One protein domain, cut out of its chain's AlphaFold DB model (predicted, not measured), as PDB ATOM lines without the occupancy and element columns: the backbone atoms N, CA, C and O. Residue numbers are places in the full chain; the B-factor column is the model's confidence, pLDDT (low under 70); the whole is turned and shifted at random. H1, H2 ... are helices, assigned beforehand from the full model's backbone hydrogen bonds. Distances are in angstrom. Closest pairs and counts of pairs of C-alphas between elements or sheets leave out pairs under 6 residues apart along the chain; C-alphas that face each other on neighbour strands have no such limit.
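AT A GLANCE: This is residues 84 to 119 and 244 to 286 of the 286 residues of the protein "Putative membrane protein" of Streptomyces himastatinicus ATCC 53653 (UniProt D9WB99). What shape do the helices make? The long helix H4 makes the longest axis, with H1 beside it and the short H3 folded back on its first turns from another side, while H2 crosses at one end and meets H1, H4 and H3 in turn. Residues 274 to 286, with the last part of H4, stick out beyond this body as an arm. What is it made of? The printed part has 79 residues with four named helices, H1, H2, H3 and H4 along the chain, and no named strand, so its class is all helix. It is loose, with a radius of gyration of the C-alphas of 16.3 A, and spans 54 by 27 by 15 A.

IN THESE COORDINATES: Where is the longest helix? H4 holds residues 257 to 282 and measures 37.7 A from C-alpha 257 at (179.253, 187.377, 148.526) to C-alpha 282 at (152.524, 187.746, 121.893). Where are the others? H1, residues 84 to 102, begins at C-alpha 84 at (160.836, 200.014, 135.042) and is 26.7 A long. H2 holds residues 106 to 119, 20.1 A, and H3 residues 244 to 251, 10.3 A.

HOW THE PARTS SIT: How does H1 stand to H4? They touch, with C-alphas of Leu 90 and Cys 265 closest at 5.1 A, and run opposite ways at a shallow tilt of 29 degrees. What does H3 do? H3 and H4 form a helical hairpin: they touch, the closest C-alphas being those of Val 250 and Pro 257, 5.9 A apart, and run opposite ways at a shallow tilt of 31 degrees. H1 and H3 are apart. How does H2 stand to the rest? It is about perpendicular to H4 at 80 degrees and touches it with residues 111 to 115 alone, C-alphas of Asp 111 and Pro 257 being closest at 6.2 A. With residues 115 to 119 alone it touches H3, about perpendicular at 79 degrees, the closest C-alphas being those of Ala 119 and Arg 251, 5.3 A; H1 and H2 touch only at the corner, C-alphas of Gln 100 and Leu 107 being closest at 6.3 A. What of the backbones? In H1, H2, H3 and H4 every O i to N i+4 pair is within hydrogen-bond range.

THE WHOLE: How far does it reach? The two C-alphas farthest apart, those of Arg 116 and Ala 286, are 54.5 A apart; without the free residues the body spans 36 by 28 by 14 A. Where is the chain cut? Residues 120 to 243 are not printed, and C-alphas 119 and 244 are 13.7 A apart across the cut; the links H1 to H2 and H3 to H4 are tight. Where is confidence low? The mean pLDDT of the printed part is 77.8, and residues 118 to 119, 244 to 255 and 284 to 286 are under 70.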
ATOM      1  N   LEU A  84     159.578 199.294 135.257       76.69
ATOM      2  CA  LEU A  84     160.836 200.014 135.042       76.69
ATOM      3  C   LEU A  84     161.639 200.141 136.337       76.69
ATOM      4  O   LEU A  84     162.846 199.935 136.311       76.69
ATOM      5  N   VAL A  85     160.959 200.364 137.467       84.31
ATOM      6  CA  VAL A  85     161.580 200.511 138.790       84.31
ATOM      7  C   VAL A  85     162.383 199.271 139.180       84.31
ATOM      8  O   VAL A  85     163.521 199.412 139.622       84.31
ATOM      9  N   LEU A  86     161.842 198.061 138.985       84.69
ATOM     10  CA  LEU A  86     162.533 196.824 139.371       84.69
ATOM     11  C   LEU A  86     163.914 196.667 138.691       84.69
ATOM     12  O   LEU A  86     164.905 196.611 139.418       84.69
ATOM     13  N   PRO A  87     164.047 196.641 137.348       85.56
ATOM     14  CA  PRO A  87     165.353 196.533 136.709       85.56
ATOM     15  C   PRO A  87     166.245 197.747 136.992       85.56
ATOM     16  O   PRO A  87     167.435 197.532 137.177       85.56
ATOM     17  N   THR A  88     165.732 198.984 137.107       86.69
ATOM     18  CA  THR A  88     166.599 200.119 137.495       86.69
ATOM     19  C   THR A  88     167.165 199.965 138.903       86.69
ATOM     20  O   THR A  88     168.332 200.276 139.105       86.69
ATOM     21  N   VAL A  89     166.396 199.436 139.862       89.44
ATOM     22  CA  VAL A  89     166.899 199.155 141.217       89.44
ATOM     23  C   VAL A  89     167.936 198.028 141.188       89.44
ATOM     24  O   VAL A  89     168.988 198.172 141.803       89.44
ATOM     25  N   LEU A  90     167.703 196.945 140.437       89.00
ATOM     26  CA  LEU A  90     168.687 195.861 140.296       89.00
ATOM     27  C   LEU A  90     169.983 196.341 139.612       89.00
ATOM     28  O   LEU A  90     171.070 195.997 140.073       89.00
ATOM     29  N   LEU A  91     169.889 197.170 138.563       89.12
ATOM     30  CA  LEU A  91     171.055 197.792 137.922       89.12
ATOM     31  C   LEU A  91     171.773 198.774 138.856       89.12
ATOM     32  O   LEU A  91     172.999 198.773 138.882       89.12
ATOM     33  N   ALA A  92     171.049 199.577 139.640       88.19
ATOM     34  CA  ALA A  92     171.648 200.505 140.599       88.19
ATOM     35  C   ALA A  92     172.394 199.766 141.722       88.19
ATOM     36  O   ALA A  92     173.511 200.149 142.067       88.19
ATOM     37  N   VAL A  93     171.828 198.671 142.247       86.62
ATOM     38  CA  VAL A  93     172.504 197.802 143.226       86.62
ATOM     39  C   VAL A  93     173.746 197.155 142.609       86.62
ATOM     40  O   VAL A  93     174.814 197.210 143.214       86.62
ATOM     41  N   PHE A  94     173.649 196.611 141.391       87.25
ATOM     42  CA  PHE A  94     174.804 196.054 140.677       87.25
ATOM     43  C   PHE A  94     175.908 197.101 140.454       87.25
ATOM     44  O   PHE A  94     177.073 196.838 140.754       87.25
ATOM     45  N   ALA A  95     175.549 198.296 139.981       86.44
ATOM     46  CA  ALA A  95     176.483 199.392 139.739       86.44
ATOM     47  C   ALA A  95     177.147 199.876 141.035       86.44
ATOM     48  O   ALA A  95     178.355 200.101 141.047       86.44
ATOM     49  N   LEU A  96     176.398 199.969 142.140       84.50
ATOM     50  CA  LEU A  96     176.944 200.305 143.455       84.50
ATOM     51  C   LEU A  96     177.935 199.235 143.939       84.50
ATOM     52  O   LEU A  96     179.021 199.583 144.397       84.50
ATOM     53  N   CYS A  97     177.607 197.948 143.802       79.69
ATOM     54  CA  CYS A  97     178.527 196.854 144.127       79.69
ATOM     55  C   CYS A  97     179.808 196.917 143.277       79.69
ATOM     56  O   CYS A  97     180.905 196.884 143.832       79.69
ATOM     57  N   ALA A  98     179.684 197.070 141.956       80.44
ATOM     58  CA  ALA A  98     180.823 197.160 141.041       80.44
ATOM     59  C   ALA A  98     181.711 198.384 141.331       80.44
ATOM     60  O   ALA A  98     182.934 198.254 141.420       80.44
ATOM     61  N   TRP A  99     181.101 199.552 141.565       82.44
ATOM     62  CA  TRP A  99     181.795 200.774 141.977       82.44
ATOM     63  C   TRP A  99     182.591 200.567 143.265       82.44
ATOM     64  O   TRP A  99     183.743 200.973 143.365       82.44
ATOM     65  N   GLN A 100     181.995 199.902 144.253       84.94
ATOM     66  CA  GLN A 100     182.615 199.691 145.559       84.94
ATOM     67  C   GLN A 100     183.760 198.670 145.512       84.94
ATOM     68  O   GLN A 100     184.727 198.818 146.255       84.94
ATOM     69  N   VAL A 101     183.718 197.688 144.605       78.25
ATOM     70  CA  VAL A 101     184.878 196.825 144.315       78.25
ATOM     71  C   VAL A 101     185.996 197.637 143.654       78.25
ATOM     72  O   VAL A 101     187.135 197.612 144.130       78.25
ATOM     73  N   ALA A 102     185.669 198.406 142.608       82.06
ATOM     74  CA  ALA A 102     186.630 199.216 141.859       82.06
ATOM     75  C   ALA A 102     187.324 200.275 142.736       82.06
ATOM     76  O   ALA A 102     188.548 200.368 142.730       82.06
ATOM     77  N   ALA A 103     186.560 201.002 143.554       84.81
ATOM     78  CA  ALA A 103     187.056 202.027 144.474       84.81
ATOM     79  C   ALA A 103     187.621 201.469 145.798       84.81
ATOM     80  O   ALA A 103     187.990 202.246 146.675       84.81
ATOM     81  N   HIS A 104     187.650 200.141 145.975       76.25
ATOM     82  CA  HIS A 104     188.063 199.461 147.216       76.25
ATOM     83  C   HIS A 104     187.314 199.975 148.465       76.25
ATOM     84  O   HIS A 104     187.879 200.117 149.549       76.25
ATOM     85  N   GLY A 105     186.022 200.259 148.296       78.19
ATOM     86  CA  GLY A 105     185.163 200.870 149.300       78.19
ATOM     87  C   GLY A 105     184.779 199.943 150.464       78.19
ATOM     88  O   GLY A 105     185.035 198.734 150.434       78.19
ATOM     89  N   PRO A 106     184.109 200.491 151.498       76.69
ATOM     90  CA  PRO A 106     183.807 199.794 152.755       76.69
ATOM     91  C   PRO A 106     183.017 198.488 152.586       76.69
ATOM     92  O   PRO A 106     183.125 197.592 153.426       76.69
ATOM     93  N   LEU A 107     182.257 198.341 151.495       73.12
ATOM     94  CA  LEU A 107     181.549 197.101 151.174       73.12
ATOM     95  C   LEU A 107     182.489 195.895 151.034       73.12
ATOM     96  O   LEU A 107     182.099 194.809 151.449       73.12
ATOM     97  N   ARG A 108     183.739 196.075 150.584       73.50
ATOM     98  CA  ARG A 108     184.752 195.002 150.558       73.50
ATOM     99  C   ARG A 108     185.089 194.496 151.966       73.50
ATOM    100  O   ARG A 108     185.153 193.295 152.201       73.50
ATOM    101  N   THR A 109     185.232 195.400 152.934       77.38
ATOM    102  CA  THR A 109     185.493 195.037 154.336       77.38
ATOM    103  C   THR A 109     184.281 194.359 154.984       77.38
ATOM    104  O   THR A 109     184.445 193.455 155.806       77.38
ATOM    105  N   PHE A 110     183.058 194.762 154.620       75.50
ATOM    106  CA  PHE A 110     181.841 194.048 155.021       75.50
ATOM    107  C   PHE A 110     181.768 192.651 154.406       75.50
ATOM    108  O   PHE A 110     181.438 191.702 155.111       75.50
ATOM    109  N   ASP A 111     182.123 192.511 153.135       78.31
ATOM    110  CA  ASP A 111     182.117 191.255 152.390       78.31
ATOM    111  C   ASP A 111     183.131 190.240 152.967       78.31
ATOM    112  O   ASP A 111     182.776 189.100 153.272       78.31
ATOM    113  N   GLU A 112     184.344 190.691 153.315       80.50
ATOM    114  CA  GLU A 112     185.346 189.909 154.062       80.50
ATOM    115  C   GLU A 112     184.883 189.489 155.472       80.50
ATOM    116  O   GLU A 112     185.267 188.424 155.976       80.50
ATOM    117  N   ARG A 113     184.092 190.324 156.161       80.25
ATOM    118  CA  ARG A 113     183.493 189.987 157.470       80.25
ATOM    119  C   ARG A 113     182.350 188.986 157.306       80.25
ATOM    120  O   ARG A 113     182.271 188.024 158.069       80.25
ATOM    121  N   LEU A 114     181.504 189.181 156.297       74.44
ATOM    122  CA  LEU A 114     180.356 188.336 155.986       74.44
ATOM    123  C   LEU A 114     180.808 186.940 155.541       74.44
ATOM    124  O   LEU A 114     180.294 185.950 156.057       74.44
ATOM    125  N   GLY A 115     181.829 186.849 154.685       72.31
ATOM    126  CA  GLY A 115     182.465 185.589 154.295       72.31
ATOM    127  C   GLY A 115     183.006 184.812 155.500       72.31
ATOM    128  O   GLY A 115     182.719 183.622 155.639       72.31
ATOM    129  N   ARG A 116     183.697 185.483 156.435       73.75
ATOM    130  CA  ARG A 116     184.173 184.866 157.690       73.75
ATOM    131  C   ARG A 116     183.033 184.402 158.601       73.75
ATOM    132  O   ARG A 116     183.089 183.279 159.100       73.75
ATOM    133  N   ALA A 117     181.993 185.214 158.789       76.56
ATOM    134  CA  ALA A 117     180.828 184.848 159.598       76.56
ATOM    135  C   ALA A 117     180.065 183.649 159.000       76.56
ATOM    136  O   ALA A 117     179.711 182.702 159.705       76.56
ATOM    137  N   ILE A 118     179.873 183.646 157.678       69.50
ATOM    138  CA  ILE A 118     179.225 182.556 156.940       69.50
ATOM    139  C   ILE A 118     180.071 181.277 157.006       69.50
ATOM    140  O   ILE A 118     179.519 180.213 157.296       69.50
ATOM    141  N   ALA A 119     181.392 181.362 156.822       68.50
ATOM    142  CA  ALA A 119     182.304 180.223 156.948       68.50
ATOM    143  C   ALA A 119     182.317 179.634 158.373       68.50
ATOM    144  O   ALA A 119     182.244 178.414 158.525       68.50
ATOM    145  N   ALA A 244     170.135 179.141 148.953       63.34
ATOM    146  CA  ALA A 244     170.971 178.080 149.514       63.34
ATOM    147  C   ALA A 244     172.194 177.757 148.631       63.34
ATOM    148  O   ALA A 244     173.270 177.496 149.162       63.34
ATOM    149  N   VAL A 245     172.056 177.822 147.301       65.81
ATOM    150  CA  VAL A 245     173.161 177.653 146.342       65.81
ATOM    151  C   VAL A 245     174.142 178.823 146.426       65.81
ATOM    152  O   VAL A 245     175.342 178.584 146.535       65.81
ATOM    153  N   GLY A 246     173.658 180.070 146.465       59.47
ATOM    154  CA  GLY A 246     174.519 181.249 146.628       59.47
ATOM    155  C   GLY A 246     175.307 181.223 147.941       59.47
ATOM    156  O   GLY A 246     176.531 181.351 147.931       59.47
ATOM    157  N   VAL A 247     174.637 180.933 149.063       59.38
ATOM    158  CA  VAL A 247     175.305 180.710 150.359       59.38
ATOM    159  C   VAL A 247     176.287 179.531 150.283       59.38
ATOM    160  O   VAL A 247     177.376 179.603 150.848       59.38
ATOM    161  N   GLY A 248     175.952 178.464 149.554       59.62
ATOM    162  CA  GLY A 248     176.831 177.317 149.326       59.62
ATOM    163  C   GLY A 248     178.122 177.649 148.565       59.62
ATOM    164  O   GLY A 248     179.165 177.076 148.882       59.62
ATOM    165  N   LEU A 249     178.079 178.587 147.612       59.47
ATOM    166  CA  LEU A 249     179.254 179.061 146.866       59.47
ATOM    167  C   LEU A 249     180.168 179.929 147.742       59.47
ATOM    168  O   LEU A 249     181.370 179.663 147.806       59.47
ATOM    169  N   VAL A 250     179.592 180.876 148.492       65.50
ATOM    170  CA  VAL A 250     180.324 181.698 149.478       65.50
ATOM    171  C   VAL A 250     181.011 180.813 150.523       65.50
ATOM    172  O   VAL A 250     182.192 180.985 150.814       65.50
ATOM    173  N   ARG A 251     180.314 179.793 151.047       58.28
ATOM    174  CA  ARG A 251     180.875 178.855 152.041       58.28
ATOM    175  C   ARG A 251     182.039 178.006 151.534       58.28
ATOM    176  O   ARG A 251     182.794 177.495 152.357       58.28
ATOM    177  N   ARG A 252     182.179 177.829 150.218       61.81
ATOM    178  CA  ARG A 252     183.312 177.116 149.605       61.81
ATOM    179  C   ARG A 252     184.482 178.040 149.240       61.81
ATOM    180  O   ARG A 252     185.472 177.545 148.719       61.81
ATOM    181  N   ALA A 253     184.375 179.342 149.528       59.19
ATOM    182  CA  ALA A 253     185.380 180.368 149.238       59.19
ATOM    183  C   ALA A 253     185.766 180.502 147.746       59.19
ATOM    184  O   ALA A 253     186.851 180.982 147.434       59.19
ATOM    185  N   TYR A 254     184.882 180.098 146.823       55.12
ATOM    186  CA  TYR A 254     185.103 180.263 145.377       55.12
ATOM    187  C   TYR A 254     184.661 181.630 144.842       55.12
ATOM    188  O   TYR A 254     185.209 182.090 143.846       55.12
ATOM    189  N   HIS A 255     183.685 182.271 145.492       69.69
ATOM    190  CA  HIS A 255     183.157 183.577 145.105       69.69
ATOM    191  C   HIS A 255     182.918 184.452 146.329       69.69
ATOM    192  O   HIS A 255     182.495 183.959 147.384       69.69
ATOM    193  N   TRP A 256     183.155 185.748 146.160       76.38
ATOM    194  CA  TRP A 256     182.839 186.759 147.157       76.38
ATOM    195  C   TRP A 256     181.307 186.937 147.234       76.38
ATOM    196  O   TRP A 256     180.636 186.840 146.200       76.38
ATOM    197  N   PRO A 257     180.697 187.151 148.418       75.56
ATOM    198  CA  PRO A 257     179.253 187.377 148.526       75.56
ATOM    199  C   PRO A 257     178.724 188.471 147.580       75.56
ATOM    200  O   PRO A 257     177.631 188.312 147.025       75.56
ATOM    201  N   LEU A 258     179.508 189.524 147.331       76.12
ATOM    202  CA  LEU A 258     179.194 190.564 146.349       76.12
ATOM    203  C   LEU A 258     179.010 190.027 144.914       76.12
ATOM    204  O   LEU A 258     178.081 190.458 144.231       76.12
ATOM    205  N   ASP A 259     179.821 189.055 144.477       77.12
ATOM    206  CA  ASP A 259     179.699 188.422 143.151       77.12
ATOM    207  C   ASP A 259     178.364 187.675 143.024       77.12
ATOM    208  O   ASP A 259     177.693 187.723 141.991       77.12
ATOM    209  N   VAL A 260     177.939 187.007 144.104       81.12
ATOM    210  CA  VAL A 260     176.664 186.276 144.155       81.12
ATOM    211  C   VAL A 260     175.488 187.248 144.055       81.12
ATOM    212  O   VAL A 260     174.591 187.030 143.237       81.12
ATOM    213  N   VAL A 261     175.512 188.352 144.809       80.44
ATOM    214  CA  VAL A 261     174.498 189.419 144.716       80.44
ATOM    215  C   VAL A 261     174.479 190.040 143.315       80.44
ATOM    216  O   VAL A 261     173.401 190.200 142.736       80.44
ATOM    217  N   GLY A 262     175.647 190.313 142.729       82.12
ATOM    218  CA  GLY A 262     175.769 190.815 141.360       82.12
ATOM    219  C   GLY A 262     175.166 189.856 140.328       82.12
ATOM    220  O   GLY A 262     174.389 190.282 139.472       82.12
ATOM    221  N   SER A 263     175.431 188.551 140.461       82.00
ATOM    222  CA  SER A 263     174.867 187.510 139.592       82.00
ATOM    223  C   SER A 263     173.338 187.429 139.675       82.00
ATOM    224  O   SER A 263     172.670 187.263 138.653       82.00
ATOM    225  N   TRP A 264     172.757 187.610 140.868       85.06
ATOM    226  CA  TRP A 264     171.304 187.646 141.056       85.06
ATOM    227  C   TRP A 264     170.682 188.914 140.468       85.06
ATOM    228  O   TRP A 264     169.622 188.825 139.848       85.06
ATOM    229  N   CYS A 265     171.348 190.066 140.597       85.81
ATOM    230  CA  CYS A 265     170.906 191.308 139.962       85.81
ATOM    231  C   CYS A 265     170.902 191.166 138.431       85.81
ATOM    232  O   CYS A 265     169.882 191.420 137.792       85.81
ATOM    233  N   LEU A 266     171.993 190.663 137.844       84.69
ATOM    234  CA  LEU A 266     172.091 190.455 136.398       84.69
ATOM    235  C   LEU A 266     171.063 189.427 135.888       84.69
ATOM    236  O   LEU A 266     170.382 189.675 134.894       84.69
ATOM    237  N   CYS A 267     170.896 188.306 136.597       86.12
ATOM    238  CA  CYS A 267     169.907 187.276 136.271       86.12
ATOM    239  C   CYS A 267     168.466 187.814 136.347       86.12
ATOM    240  O   CYS A 267     167.663 187.562 135.447       86.12
ATOM    241  N   GLY A 268     168.146 188.615 137.370       86.56
ATOM    242  CA  GLY A 268     166.844 189.268 137.508       86.56
ATOM    243  C   GLY A 268     166.550 190.254 136.373       86.56
ATOM    244  O   GLY A 268     165.465 190.210 135.791       86.56
ATOM    245  N   CYS A 269     167.526 191.088 136.001       85.38
ATOM    246  CA  CYS A 269     167.424 191.994 134.852       85.38
ATOM    247  C   CYS A 269     167.244 191.240 133.524       85.38
ATOM    248  O   CYS A 269     166.388 191.612 132.720       85.38
ATOM    249  N   LEU A 270     168.005 190.162 133.308       87.44
ATOM    250  CA  LEU A 270     167.923 189.341 132.099       87.44
ATOM    251  C   LEU A 270     166.562 188.639 131.984       87.44
ATOM    252  O   LEU A 270     165.918 188.706 130.936       87.44
ATOM    253  N   LEU A 271     166.086 188.012 133.065       87.38
ATOM    254  CA  LEU A 271     164.785 187.340 133.085       87.38
ATOM    255  C   LEU A 271     163.636 188.334 132.861       87.38
ATOM    256  O   LEU A 271     162.718 188.051 132.090       87.38
ATOM    257  N   TRP A 272     163.714 189.522 133.467       87.12
ATOM    258  CA  TRP A 272     162.771 190.614 133.223       87.12
ATOM    259  C   TRP A 272     162.747 191.037 131.745       87.12
ATOM    260  O   TRP A 272     161.667 191.193 131.167       87.12
ATOM    261  N   ALA A 273     163.916 191.165 131.109       85.62
ATOM    262  CA  ALA A 273     164.018 191.538 129.700       85.62
ATOM    263  C   ALA A 273     163.406 190.463 128.785       85.62
ATOM    264  O   ALA A 273     162.608 190.788 127.905       85.62
ATOM    265  N   VAL A 274     163.697 189.181 129.041       87.94
ATOM    266  CA  VAL A 274     163.121 188.046 128.298       87.94
ATOM    267  C   VAL A 274     161.597 188.012 128.420       87.94
ATOM    268  O   VAL A 274     160.905 187.889 127.408       87.94
ATOM    269  N   LEU A 275     161.052 188.172 129.632       87.69
ATOM    270  CA  LEU A 275     159.601 188.239 129.841       87.69
ATOM    271  C   LEU A 275     158.977 189.395 129.048       87.69
ATOM    272  O   LEU A 275     157.938 189.210 128.413       87.69
ATOM    273  N   ARG A 276     159.647 190.552 128.973       84.88
ATOM    274  CA  ARG A 276     159.153 191.701 128.202       84.88
ATOM    275  C   ARG A 276     159.225 191.561 126.699       84.88
ATOM    276  O   ARG A 276     158.331 192.062 126.017       84.88
ATOM    277  N   VAL A 277     160.242 190.889 126.174       85.94
ATOM    278  CA  VAL A 277     160.273 190.537 124.751       85.94
ATOM    279  C   VAL A 277     159.109 189.593 124.439       85.94
ATOM    280  O   VAL A 277     158.365 189.851 123.496       85.94
ATOM    281  N   ARG A 278     158.856 188.580 125.281       88.62
ATOM    282  CA  ARG A 278     157.733 187.641 125.103       88.62
ATOM    283  C   ARG A 278     156.360 188.322 125.164       88.62
ATOM    284  O   ARG A 278     155.539 188.076 124.285       88.62
ATOM    285  N   GLU A 279     156.126 189.205 126.138       84.56
ATOM    286  CA  GLU A 279     154.893 190.009 126.231       84.56
ATOM    287  C   GLU A 279     154.664 190.879 124.984       84.56
ATOM    288  O   GLU A 279     153.527 191.039 124.543       84.56
ATOM    289  N   ARG A 280     155.732 191.447 124.406       78.44
ATOM    290  CA  ARG A 280     155.652 192.263 123.183       78.44
ATOM    291  C   ARG A 280     155.398 191.416 121.937       78.44
ATOM    292  O   ARG A 280     154.608 191.835 121.098       78.44
ATOM    293  N   SER A 281     156.025 190.246 121.821       82.38
ATOM    294  CA  SER A 281     155.819 189.341 120.683       82.38
ATOM    295  C   SER A 281     154.409 188.751 120.664       82.38
ATOM    296  O   SER A 281     153.769 188.782 119.621       82.38
ATOM    297  N   GLY A 282     153.880 188.310 121.812       78.44
ATOM    298  CA  GLY A 282     152.524 187.746 121.893       78.44
ATOM    299  C   GLY A 282     151.400 188.735 121.552       78.44
ATOM    300  O   GLY A 282     150.322 188.312 121.156       78.44
ATOM    301  N   ARG A 283     151.657 190.049 121.654       71.81
ATOM    302  CA  ARG A 283     150.740 191.127 121.221       71.81
ATOM    303  C   ARG A 283     150.877 191.521 119.744       71.81
ATOM    304  O   ARG A 283     150.204 192.446 119.313       71.81
ATOM    305  N   ARG A 284     151.806 190.911 119.000       68.25
ATOM    306  CA  ARG A 284     151.987 191.126 117.549       68.25
ATOM    307  C   ARG A 284     151.451 189.967 116.708       68.25
ATOM    308  O   ARG A 284     151.403 190.081 115.492       68.25
ATOM    309  N   THR A 285     151.117 188.852 117.352       65.88
ATOM    310  CA  THR A 285     150.633 187.606 116.736       65.88
ATOM    311  C   THR A 285     149.148 187.345 117.009       65.88
ATOM    312  O   THR A 285     148.672 186.250 116.729       65.88
ATOM    313  N   ALA A 286     148.456 188.312 117.614       55.94
ATOM    314  CA  ALA A 286     147.044 188.294 117.987       55.94
ATOM    315  C   ALA A 286     146.423 189.642 117.602       55.94
ATOM    316  O   ALA A 286     145.240 189.631 117.210       55.94
TER     317      ALA A 286